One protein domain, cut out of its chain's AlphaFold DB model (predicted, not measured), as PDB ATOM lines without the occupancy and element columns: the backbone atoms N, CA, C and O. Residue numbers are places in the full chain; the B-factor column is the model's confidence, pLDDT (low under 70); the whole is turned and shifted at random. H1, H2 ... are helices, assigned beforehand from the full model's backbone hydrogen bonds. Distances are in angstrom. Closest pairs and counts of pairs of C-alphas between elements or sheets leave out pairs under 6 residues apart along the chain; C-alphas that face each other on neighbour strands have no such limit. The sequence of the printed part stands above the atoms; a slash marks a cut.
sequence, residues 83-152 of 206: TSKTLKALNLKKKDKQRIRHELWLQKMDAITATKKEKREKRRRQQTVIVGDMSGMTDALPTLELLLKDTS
ATOM      1  N   THR A  83      22.546  22.063 -35.856       61.75
ATOM      2  CA  THR A  83      22.100  22.123 -34.463       61.75
ATOM      3  C   THR A  83      20.913  21.185 -34.259       61.75
ATOM      4  O   THR A  83      20.173  20.853 -35.186       61.75
ATOM      5  N   SER A  84      20.657  20.799 -33.007       58.50
ATOM      6  CA  SER A  84      19.506  19.978 -32.609       58.50
ATOM      7  C   SER A  84      18.149  20.482 -33.131       58.50
ATOM      8  O   SER A  84      17.182  19.731 -33.083       58.50
ATOM      9  N   LYS A  85      18.041  21.736 -33.597       59.59
ATOM     10  CA  LYS A  85      16.834  22.298 -34.222       59.59
ATOM     11  C   LYS A  85      16.570  21.727 -35.620       59.59
ATOM     12  O   LYS A  85      15.425  21.407 -35.916       59.59
ATOM     13  N   THR A  86      17.602  21.500 -36.423       61.91
ATOM     14  CA  THR A  86      17.475  20.949 -37.785       61.91
ATOM     15  C   THR A  86      17.055  19.482 -37.740       61.91
ATOM     16  O   THR A  86      16.144  19.071 -38.448       61.91
ATOM     17  N   LEU A  87      17.588  18.711 -36.783       61.81
ATOM     18  CA  LEU A  87      17.126  17.339 -36.520       61.81
ATOM     19  C   LEU A  87      15.700  17.271 -35.951       61.81
ATOM     20  O   LEU A  87      15.051  16.233 -36.048       61.81
ATOM     21  N   LYS A  88      15.218  18.344 -35.305       63.69
ATOM     22  CA  LYS A  88      13.844  18.431 -34.785       63.69
ATOM     23  C   LYS A  88      12.831  18.745 -35.885       63.69
ATOM     24  O   LYS A  88      11.718  18.247 -35.783       63.69
ATOM     25  N   ALA A  89      13.221  19.525 -36.894       64.50
ATOM     26  CA  ALA A  89      12.389  19.825 -38.060       64.50
ATOM     27  C   ALA A  89      12.173  18.593 -38.956       64.50
ATOM     28  O   ALA A  89      11.148  18.478 -39.619       64.50
ATOM     29  N   LEU A  90      13.108  17.641 -38.932       72.75
ATOM     30  CA  LEU A  90      12.956  16.354 -39.598       72.75
ATOM     31  C   LEU A  90      12.111  15.410 -38.718       72.75
ATOM     32  O   LEU A  90      12.460  15.117 -37.563       72.75
ATOM     33  N   ASN A  91      11.002  14.903 -39.261       82.12
ATOM     34  CA  ASN A  91      10.131  13.899 -38.632       82.12
ATOM     35  C   ASN A  91      10.801  12.509 -38.594       82.12
ATOM     36  O   ASN A  91      10.314  11.537 -39.156       82.12
ATOM     37  N   LEU A  92      11.958  12.416 -37.937       84.75
ATOM     38  CA  LEU A  92      12.735  11.186 -37.786       84.75
ATOM     39  C   LEU A  92      12.310  10.409 -36.537       84.75
ATOM     40  O   LEU A  92      11.962  10.997 -35.502       84.75
ATOM     41  N   LYS A  93      12.427   9.079 -36.599       92.69
ATOM     42  CA  LYS A  93      12.203   8.194 -35.450       92.69
ATOM     43  C   LYS A  93      13.221   8.493 -34.342       92.69
ATOM     44  O   LYS A  93      14.352   8.909 -34.596       92.69
ATOM     45  N   LYS A  94      12.847   8.244 -33.079       91.31
ATOM     46  CA  LYS A  94      13.708   8.484 -31.896       91.31
ATOM     47  C   LYS A  94      15.093   7.830 -32.026       91.31
ATOM     48  O   LYS A  94      16.090   8.442 -31.645       91.31
ATOM     49  N   LYS A  95      15.142   6.617 -32.592       94.31
ATOM     50  CA  LYS A  95      16.375   5.852 -32.829       94.31
ATOM     51  C   LYS A  95      17.320   6.584 -33.787       94.31
ATOM     52  O   LYS A  95      18.492   6.754 -33.465       94.31
ATOM     53  N   ASP A  96      16.799   7.098 -34.896       91.44
ATOM     54  CA  ASP A  96      17.604   7.788 -35.911       91.44
ATOM     55  C   ASP A  96      18.117   9.130 -35.381       91.44
ATOM     56  O   ASP A  96      19.295   9.446 -35.516       91.44
ATOM     57  N   LYS A  97      17.286   9.868 -34.627       89.50
ATOM     58  CA  LYS A  97      17.718  11.093 -33.926       89.50
ATOM     59  C   LYS A  97      18.826  10.835 -32.902       89.50
ATOM     60  O   LYS A  97      19.622  11.729 -32.623       89.50
ATOM     61  N   GLN A  98      18.860   9.666 -32.263       91.94
ATOM     62  CA  GLN A  98      19.938   9.304 -31.337       91.94
ATOM     63  C   GLN A  98      21.218   8.933 -32.084       91.94
ATOM     64  O   GLN A  98      22.282   9.411 -31.699       91.94
ATOM     65  N   ARG A  99      21.108   8.150 -33.164       94.44
ATOM     66  CA  ARG A  99      22.244   7.787 -34.014       94.44
ATOM     67  C   ARG A  99      22.921   9.025 -34.598       94.44
ATOM     68  O   ARG A  99      24.106   9.214 -34.362       94.44
ATOM     69  N   ILE A 100      22.152   9.916 -35.225       92.00
ATOM     70  CA  ILE A 100      22.689  11.139 -35.835       92.00
ATOM     71  C   ILE A 100      23.387  12.018 -34.788       92.00
ATOM     72  O   ILE A 100      24.470  12.537 -35.030       92.00
ATOM     73  N   ARG A 101      22.813  12.157 -33.583       90.62
ATOM     74  CA  ARG A 101      23.466  12.899 -32.487       90.62
ATOM     75  C   ARG A 101      24.805  12.287 -32.082       90.62
ATOM     76  O   ARG A 101      25.739  13.034 -31.816       90.62
ATOM     77  N   HIS A 102      24.878  10.962 -32.002       95.31
ATOM     78  CA  HIS A 102      26.113  10.263 -31.667       95.31
ATOM     79  C   HIS A 102      27.165  10.431 -32.769       95.31
ATOM     80  O   HIS A 102      28.297  10.783 -32.464       95.31
ATOM     81  N   GLU A 103      26.779  10.280 -34.035       94.62
ATOM     82  CA  GLU A 103      27.661  10.479 -35.192       94.62
ATOM     83  C   GLU A 103      28.204  11.911 -35.258       94.62
ATOM     84  O   GLU A 103      29.410  12.108 -35.363       94.62
ATOM     85  N   LEU A 104      27.341  12.918 -35.091       93.88
ATOM     86  CA  LEU A 104      27.748  14.325 -35.018       93.88
ATOM     87  C   LEU A 104      28.704  14.591 -33.851       93.88
ATOM     88  O   LEU A 104      29.629  15.398 -33.963       93.88
ATOM     89  N   TRP A 105      28.471  13.938 -32.711       94.62
ATOM     90  CA  TRP A 105      29.350  14.062 -31.556       94.62
ATOM     91  C   TRP A 105      30.723  13.440 -31.828       94.62
ATOM     92  O   TRP A 105      31.727  14.098 -31.563       94.62
ATOM     93  N   LEU A 106      30.774  12.243 -32.419       97.06
ATOM     94  CA  LEU A 106      32.020  11.601 -32.846       97.06
ATOM     95  C   LEU A 106      32.773  12.473 -33.852       97.06
ATOM     96  O   LEU A 106      33.929  12.802 -33.617       97.06
ATOM     97  N   GLN A 107      32.092  12.977 -34.884       95.44
ATOM     98  CA  GLN A 107      32.685  13.877 -35.876       95.44
ATOM     99  C   GLN A 107      33.284  15.136 -35.229       95.44
ATOM    100  O   GLN A 107      34.365  15.590 -35.608       95.44
ATOM    101  N   LYS A 108      32.612  15.703 -34.218       95.81
ATOM    102  CA  LYS A 108      33.144  16.838 -33.454       95.81
ATOM    103  C   LYS A 108      34.382  16.449 -32.645       95.81
ATOM    104  O   LYS A 108      35.326  17.236 -32.586       95.81
ATOM    105  N   MET A 109      34.379  15.282 -32.000       97.31
ATOM    106  CA  MET A 109      35.542  14.788 -31.258       97.31
ATOM    107  C   MET A 109      36.728  14.563 -32.196       97.31
ATOM    108  O   MET A 109      37.820  15.051 -31.908       97.31
ATOM    109  N   ASP A 110      36.500  13.942 -33.350       97.19
ATOM    110  CA  ASP A 110      37.521  13.686 -34.366       97.19
ATOM    111  C   ASP A 110      38.108  14.985 -34.931       97.19
ATOM    112  O   ASP A 110      39.322  15.122 -35.063       97.19
ATOM    113  N   ALA A 111      37.279  16.002 -35.175       96.06
ATOM    114  CA  ALA A 111      37.765  17.314 -35.595       96.06
ATOM    115  C   ALA A 111      38.675  17.970 -34.532       96.06
ATOM    116  O   ALA A 111      39.710  18.565 -34.853       96.06
ATOM    117  N   ILE A 112      38.330  17.846 -33.245       96.50
ATOM    118  CA  ILE A 112      39.148  18.376 -32.141       96.50
ATOM    119  C   ILE A 112      40.465  17.600 -32.015       96.50
ATOM    120  O   ILE A 112      41.523  18.199 -31.803       96.50
ATOM    121  N   THR A 113      40.439  16.273 -32.145       97.88
ATOM    122  CA  THR A 113      41.657  15.457 -32.052       97.88
ATOM    123  C   THR A 113      42.580  15.700 -33.245       97.88
ATOM    124  O   THR A 113      43.786  15.862 -33.038       97.88
ATOM    125  N   ALA A 114      42.034  15.819 -34.459       97.12
ATOM    126  CA  ALA A 114      42.781  16.118 -35.678       97.12
ATOM    127  C   ALA A 114      43.500  17.471 -35.588       97.12
ATOM    128  O   ALA A 114      44.719  17.534 -35.748       97.12
ATOM    129  N   THR A 115      42.784  18.536 -35.221       96.50
ATOM    130  CA  THR A 115      43.372  19.881 -35.065       96.50
ATOM    131  C   THR A 115      44.444  19.926 -33.970       96.50
ATOM    132  O   THR A 115      45.500  20.544 -34.137       96.50
ATOM    133  N   LYS A 116      44.236  19.221 -32.848       96.88
ATOM    134  CA  LYS A 116      45.247  19.094 -31.785       96.88
ATOM    135  C   LYS A 116      46.488  18.332 -32.260       96.88
ATOM    136  O   LYS A 116      47.605  18.719 -31.908       96.88
ATOM    137  N   LYS A 117      46.304  17.260 -33.037       96.56
ATOM    138  CA  LYS A 117      47.395  16.464 -33.617       96.56
ATOM    139  C   LYS A 117      48.216  17.304 -34.592       96.56
ATOM    140  O   LYS A 117      49.429  17.378 -34.423       96.56
ATOM    141  N   GLU A 118      47.558  18.003 -35.511       92.75
ATOM    142  CA  GLU A 118      48.193  18.891 -36.486       92.75
ATOM    143  C   GLU A 118      49.013  19.989 -35.794       92.75
ATOM    144  O   GLU A 118      50.180  20.197 -36.112       92.75
ATOM    145  N   LYS A 119      48.459  20.646 -34.766       93.00
ATOM    146  CA  LYS A 119      49.191  21.664 -33.995       93.00
ATOM    147  C   LYS A 119      50.418  21.088 -33.282       93.00
ATOM    148  O   LYS A 119      51.473  21.724 -33.254       93.00
ATOM    149  N   ARG A 120      50.296  19.893 -32.687       93.81
ATOM    150  CA  ARG A 120      51.426  19.204 -32.041       93.81
ATOM    151  C   ARG A 120      52.513  18.883 -33.058       93.81
ATOM    152  O   ARG A 120      53.687  19.055 -32.750       93.81
ATOM    153  N   GLU A 121      52.125  18.404 -34.230       90.25
ATOM    154  CA  GLU A 121      53.043  18.047 -35.303       90.25
ATOM    155  C   GLU A 121      53.756  19.276 -35.871       90.25
ATOM    156  O   GLU A 121      54.982  19.275 -35.915       90.25
ATOM    157  N   LYS A 122      53.031  20.363 -36.161       87.19
ATOM    158  CA  LYS A 122      53.618  21.651 -36.565       87.19
ATOM    159  C   LYS A 122      54.657  22.145 -35.561       87.19
ATOM    160  O   LYS A 122      55.761  22.496 -35.954       87.19
ATOM    161  N   ARG A 123      54.362  22.086 -34.256       87.38
ATOM    162  CA  ARG A 123      55.343  22.446 -33.218       87.38
ATOM    163  C   ARG A 123      56.571  21.531 -33.233       87.38
ATOM    164  O   ARG A 123      57.676  22.020 -33.060       87.38
ATOM    165  N   ARG A 124      56.396  20.219 -33.437       86.56
ATOM    166  CA  ARG A 124      57.529  19.282 -33.548       86.56
ATOM    167  C   ARG A 124      58.405  19.604 -34.760       86.56
ATOM    168  O   ARG A 124      59.615  19.592 -34.611       86.56
ATOM    169  N   ARG A 125      57.801  19.929 -35.908       83.69
ATOM    170  CA  ARG A 125      58.509  20.340 -37.135       83.69
ATOM    171  C   ARG A 125      59.238  21.676 -36.969       83.69
ATOM    172  O   ARG A 125      60.353  21.831 -37.431       83.69
ATOM    173  N   GLN A 126      58.647  22.629 -36.250       80.62
ATOM    174  CA  GLN A 126      59.313  23.897 -35.920       80.62
ATOM    175  C   GLN A 126      60.474  23.719 -34.930       80.62
ATOM    176  O   GLN A 126      61.405  24.513 -34.928       80.62
ATOM    177  N   GLN A 127      60.409  22.699 -34.069       80.50
ATOM    178  CA  GLN A 127      61.459  22.391 -33.094       80.50
ATOM    179  C   GLN A 127      62.627  21.593 -33.684       80.50
ATOM    180  O   GLN A 127      63.680  21.526 -33.055       80.50
ATOM    181  N   THR A 128      62.476  20.964 -34.851       77.31
ATOM    182  CA  THR A 128      63.600  20.298 -35.515       77.31
ATOM    183  C   THR A 128      64.522  21.351 -36.120       77.31
ATOM    184  O   THR A 128      64.218  21.925 -37.156       77.31
ATOM    185  N   VAL A 129      65.638  21.613 -35.435       66.88
ATOM    186  CA  VAL A 129      66.596  22.693 -35.741       66.88
ATOM    187  C   VAL A 129      67.406  22.440 -37.021       66.88
ATOM    188  O   VAL A 129      67.842  23.387 -37.663       66.88
ATOM    189  N   ILE A 130      67.628  21.178 -37.403       65.50
ATOM    190  CA  ILE A 130      68.713  20.828 -38.342       65.50
ATOM    191  C   ILE A 130      68.300  20.859 -39.825       65.50
ATOM    192  O   ILE A 130      69.161  20.895 -40.693       65.50
ATOM    193  N   VAL A 131      67.013  20.955 -40.153       63.00
ATOM    194  CA  VAL A 131      66.539  21.272 -41.511       63.00
ATOM    195  C   VAL A 131      65.205  21.995 -41.331       63.00
ATOM    196  O   VAL A 131      64.405  21.556 -40.506       63.00
ATOM    197  N   GLY A 132      64.967  23.105 -42.036       72.12
ATOM    198  CA  GLY A 132      63.686  23.829 -41.990       72.12
ATOM    199  C   GLY A 132      62.466  22.939 -42.296       72.12
ATOM    200  O   GLY A 132      62.600  21.753 -42.584       72.12
ATOM    201  N   ASP A 133      61.247  23.489 -42.230       74.81
ATOM    202  CA  ASP A 133      60.014  22.703 -42.410       74.81
ATOM    203  C   ASP A 133      59.929  22.049 -43.808       74.81
ATOM    204  O   ASP A 133      59.513  22.666 -44.788       74.81
ATOM    205  N   MET A 134      60.299  20.766 -43.894       79.69
ATOM    206  CA  MET A 134      60.293  19.970 -45.132       79.69
ATOM    207  C   MET A 134      58.885  19.583 -45.603       79.69
ATOM    208  O   MET A 134      58.736  18.983 -46.670       79.69
ATOM    209  N   SER A 135      57.836  19.918 -44.840       78.75
ATOM    210  CA  SER A 135      56.465  19.526 -45.169       78.75
ATOM    211  C   SER A 135      56.010  20.033 -46.534       78.75
ATOM    212  O   SER A 135      55.266  19.331 -47.214       78.75
ATOM    213  N   GLY A 136      56.436  21.232 -46.938       81.25
ATOM    214  CA  GLY A 136      56.057  21.800 -48.234       81.25
ATOM    215  C   GLY A 136      56.583  20.971 -49.408       81.25
ATOM    216  O   GLY A 136      55.882  20.794 -50.397       81.25
ATOM    217  N   MET A 137      57.779  20.389 -49.268       80.38
ATOM    218  CA  MET A 137      58.340  19.490 -50.279       80.38
ATOM    219  C   MET A 137      57.605  18.153 -50.303       80.38
ATOM    220  O   MET A 137      57.349  17.629 -51.375       80.38
ATOM    221  N   THR A 138      57.230  17.608 -49.143       82.31
ATOM    222  CA  THR A 138      56.498  16.333 -49.095       82.31
ATOM    223  C   THR A 138      55.070  16.443 -49.623       82.31
ATOM    224  O   THR A 138      54.579  15.483 -50.202       82.31
ATOM    225  N   ASP A 139      54.411  17.588 -49.428       82.44
ATOM    226  CA  ASP A 139      53.021  17.818 -49.851       82.44
ATOM    227  C   ASP A 139      52.918  18.146 -51.350       82.44
ATOM    228  O   ASP A 139      51.939  17.813 -52.009       82.44
ATOM    229  N   ALA A 140      53.969  18.750 -51.917       85.25
ATOM    230  CA  ALA A 140      54.084  18.977 -53.354       85.25
ATOM    231  C   ALA A 140      54.348  17.688 -54.155       85.25
ATOM    232  O   ALA A 140      54.239  17.697 -55.383       85.25
ATOM    233  N   LEU A 141      54.714  16.589 -53.488       87.69
ATOM    234  CA  LEU A 141      54.925  15.303 -54.140       87.69
ATOM    235  C   LEU A 141      53.617  14.505 -54.187       87.69
ATOM    236  O   LEU A 141      52.873  14.474 -53.203       87.69
ATOM    237  N   PRO A 142      53.330  13.805 -55.297       87.62
ATOM    238  CA  PRO A 142      52.158  12.955 -55.350       87.62
ATOM    239  C   PRO A 142      52.295  11.810 -54.345       87.62
ATOM    240  O   PRO A 142      53.374  11.248 -54.133       87.62
ATOM    241  N   THR A 143      51.175  11.436 -53.732       85.88
ATOM    242  CA  THR A 143      51.156  10.308 -52.803       85.88
ATOM    243  C   THR A 143      51.467   9.012 -53.551       85.88
ATOM    244  O   THR A 143      51.108   8.839 -54.717       85.88
ATOM    245  N   LEU A 144      52.115   8.062 -52.871       81.69
ATOM    246  CA  LEU A 144      52.450   6.761 -53.460       81.69
ATOM    247  C   LEU A 144      51.211   6.050 -54.030       81.69
ATOM    248  O   LEU A 144      51.299   5.366 -55.044       81.69
ATOM    249  N   GLU A 145      50.043   6.243 -53.414       83.12
ATOM    250  CA  GLU A 145      48.770   5.721 -53.919       83.12
ATOM    251  C   GLU A 145      48.383   6.297 -55.283       83.12
ATOM    252  O   GLU A 145      47.846   5.561 -56.110       83.12
ATOM    253  N   LEU A 146      48.663   7.582 -55.526       85.00
ATOM    254  CA  LEU A 146      48.442   8.227 -56.817       85.00
ATOM    255  C   LEU A 146      49.370   7.618 -57.877       85.00
ATOM    256  O   LEU A 146      48.884   7.137 -58.894       85.00
ATOM    257  N   LEU A 147      50.670   7.488 -57.578       86.75
ATOM    258  CA  LEU A 147      51.638   6.843 -58.482       86.75
ATOM    259  C   LEU A 147      51.253   5.392 -58.808       86.75
ATOM    260  O   LEU A 147      51.350   4.945 -59.952       86.75
ATOM    261  N   LEU A 148      50.814   4.631 -57.803       87.38
ATOM    262  CA  LEU A 148      50.370   3.250 -57.990       87.38
ATOM    263  C   LEU A 148      49.064   3.170 -58.793       87.38
ATOM    264  O   LEU A 148      48.872   2.222 -59.553       87.38
ATOM    265  N   LYS A 149      48.172   4.160 -58.665       83.00
ATOM    266  CA  LYS A 149      46.959   4.252 -59.488       83.00
ATOM    267  C   LYS A 149      47.311   4.538 -60.949       83.00
ATOM    268  O   LYS A 149      46.819   3.833 -61.828       83.00
ATOM    269  N   ASP A 150      48.210   5.483 -61.191       76.25
ATOM    270  CA  ASP A 150      48.615   5.895 -62.537       76.25
ATOM    271  C   ASP A 150      49.343   4.755 -63.264       76.25
ATOM    272  O   ASP A 150      49.009   4.418 -64.400       76.25
ATOM    273  N   THR A 151      50.229   4.041 -62.568       64.81
ATOM    274  CA  THR A 151      50.915   2.848 -63.104       64.81
ATOM    275  C   THR A 151      49.990   1.639 -63.289       64.81
ATOM    276  O   THR A 151      50.211   0.832 -64.196       64.81
ATOM    277  N   SER A 152      48.917   1.523 -62.493       60.06
ATOM    278  CA  SER A 152      47.862   0.518 -62.705       60.06
ATOM    279  C   SER A 152      46.946   0.833 -63.891       60.06
ATOM    280  O   SER A 152      46.268  -0.065 -64.387       60.06
TER     281      SER A 152
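Overview. This is residues 83 to 152 of the 206 residues of an uncharacterized protein of Pomacea canaliculata (UniProt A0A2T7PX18). One long helix, H2, makes the long axis of an open L; the short H1 folds back near the first residues of H2, and after residue 127 the backbone turns off into an arm with the small H3 and then H4. The parts are strung out with few contacts, and residues 136 to 152, with H4 at the tip, stick out. The printed part has 70 residues with four named helices, in the order H1, H2, H3, H4, and no named strand; its class is all helix. The whole is extended, with a radius of gyration of the C-alphas of 20.4 A, and its C-alphas span 57 by 39 by 15 A, an outline that is only just flat.

Arrangement. Start at H1, residues 84 to 89, and pass over a tight link of 4 residues into H2, residues 94 to 127. H1 and H2 are close but not clearly touching, with 1 pair of C-alphas within 8 A; look at Leu 87 and Lys 97, their closest C-alphas, 6.8 A apart. The two run opposite ways at a steep tilt of 36 degrees, only just steep. Go on along H2, where residues 105 to 121 stand free, and over a short link of 7 residues to H3, residues 135 to 139. H2 and H3 are apart, but only just, their closest C-alphas being 8.3 A from each other. After a tight link of 4 residues comes H4, residues 144 to 152, which is apart from H3, H2 and H1; H1 and H3 are apart too. In H1, H2, H3 and H4, every pair of O i and N i+4 is within hydrogen-bond range.

Along the chain. Find C-alpha 84 at (19.506, 19.978, -32.609), where the six residues of H1 begin; its length is 9.0 A. Then find C-alpha 94 at (13.708, 8.484, -31.896); from there H2 runs 49.7 A through 34 residues to C-alpha 127 at (61.459, 22.391, -33.094). H3, five residues, measures 6.1 A from first to last C-alpha. H4, nine residues, measures 12.1 A and ends at C-alpha 152, at (47.862, 0.518, -62.705).

Size, cuts and confidence. Look for the two C-alphas farthest apart, those of Asn 91 and Ile 130, at 59.0 A; the C-alphas of Thr 83 and Ser 152, first and last of the printed part, are 43.9 A apart. The printed part has no cut, and no link between its helices is long. In the B-factor column you find a mean pLDDT of 83.9 for the printed part of this model and 93 for H2; residues 83 to 89, 129 to 131 and 151 to 152 are under 70.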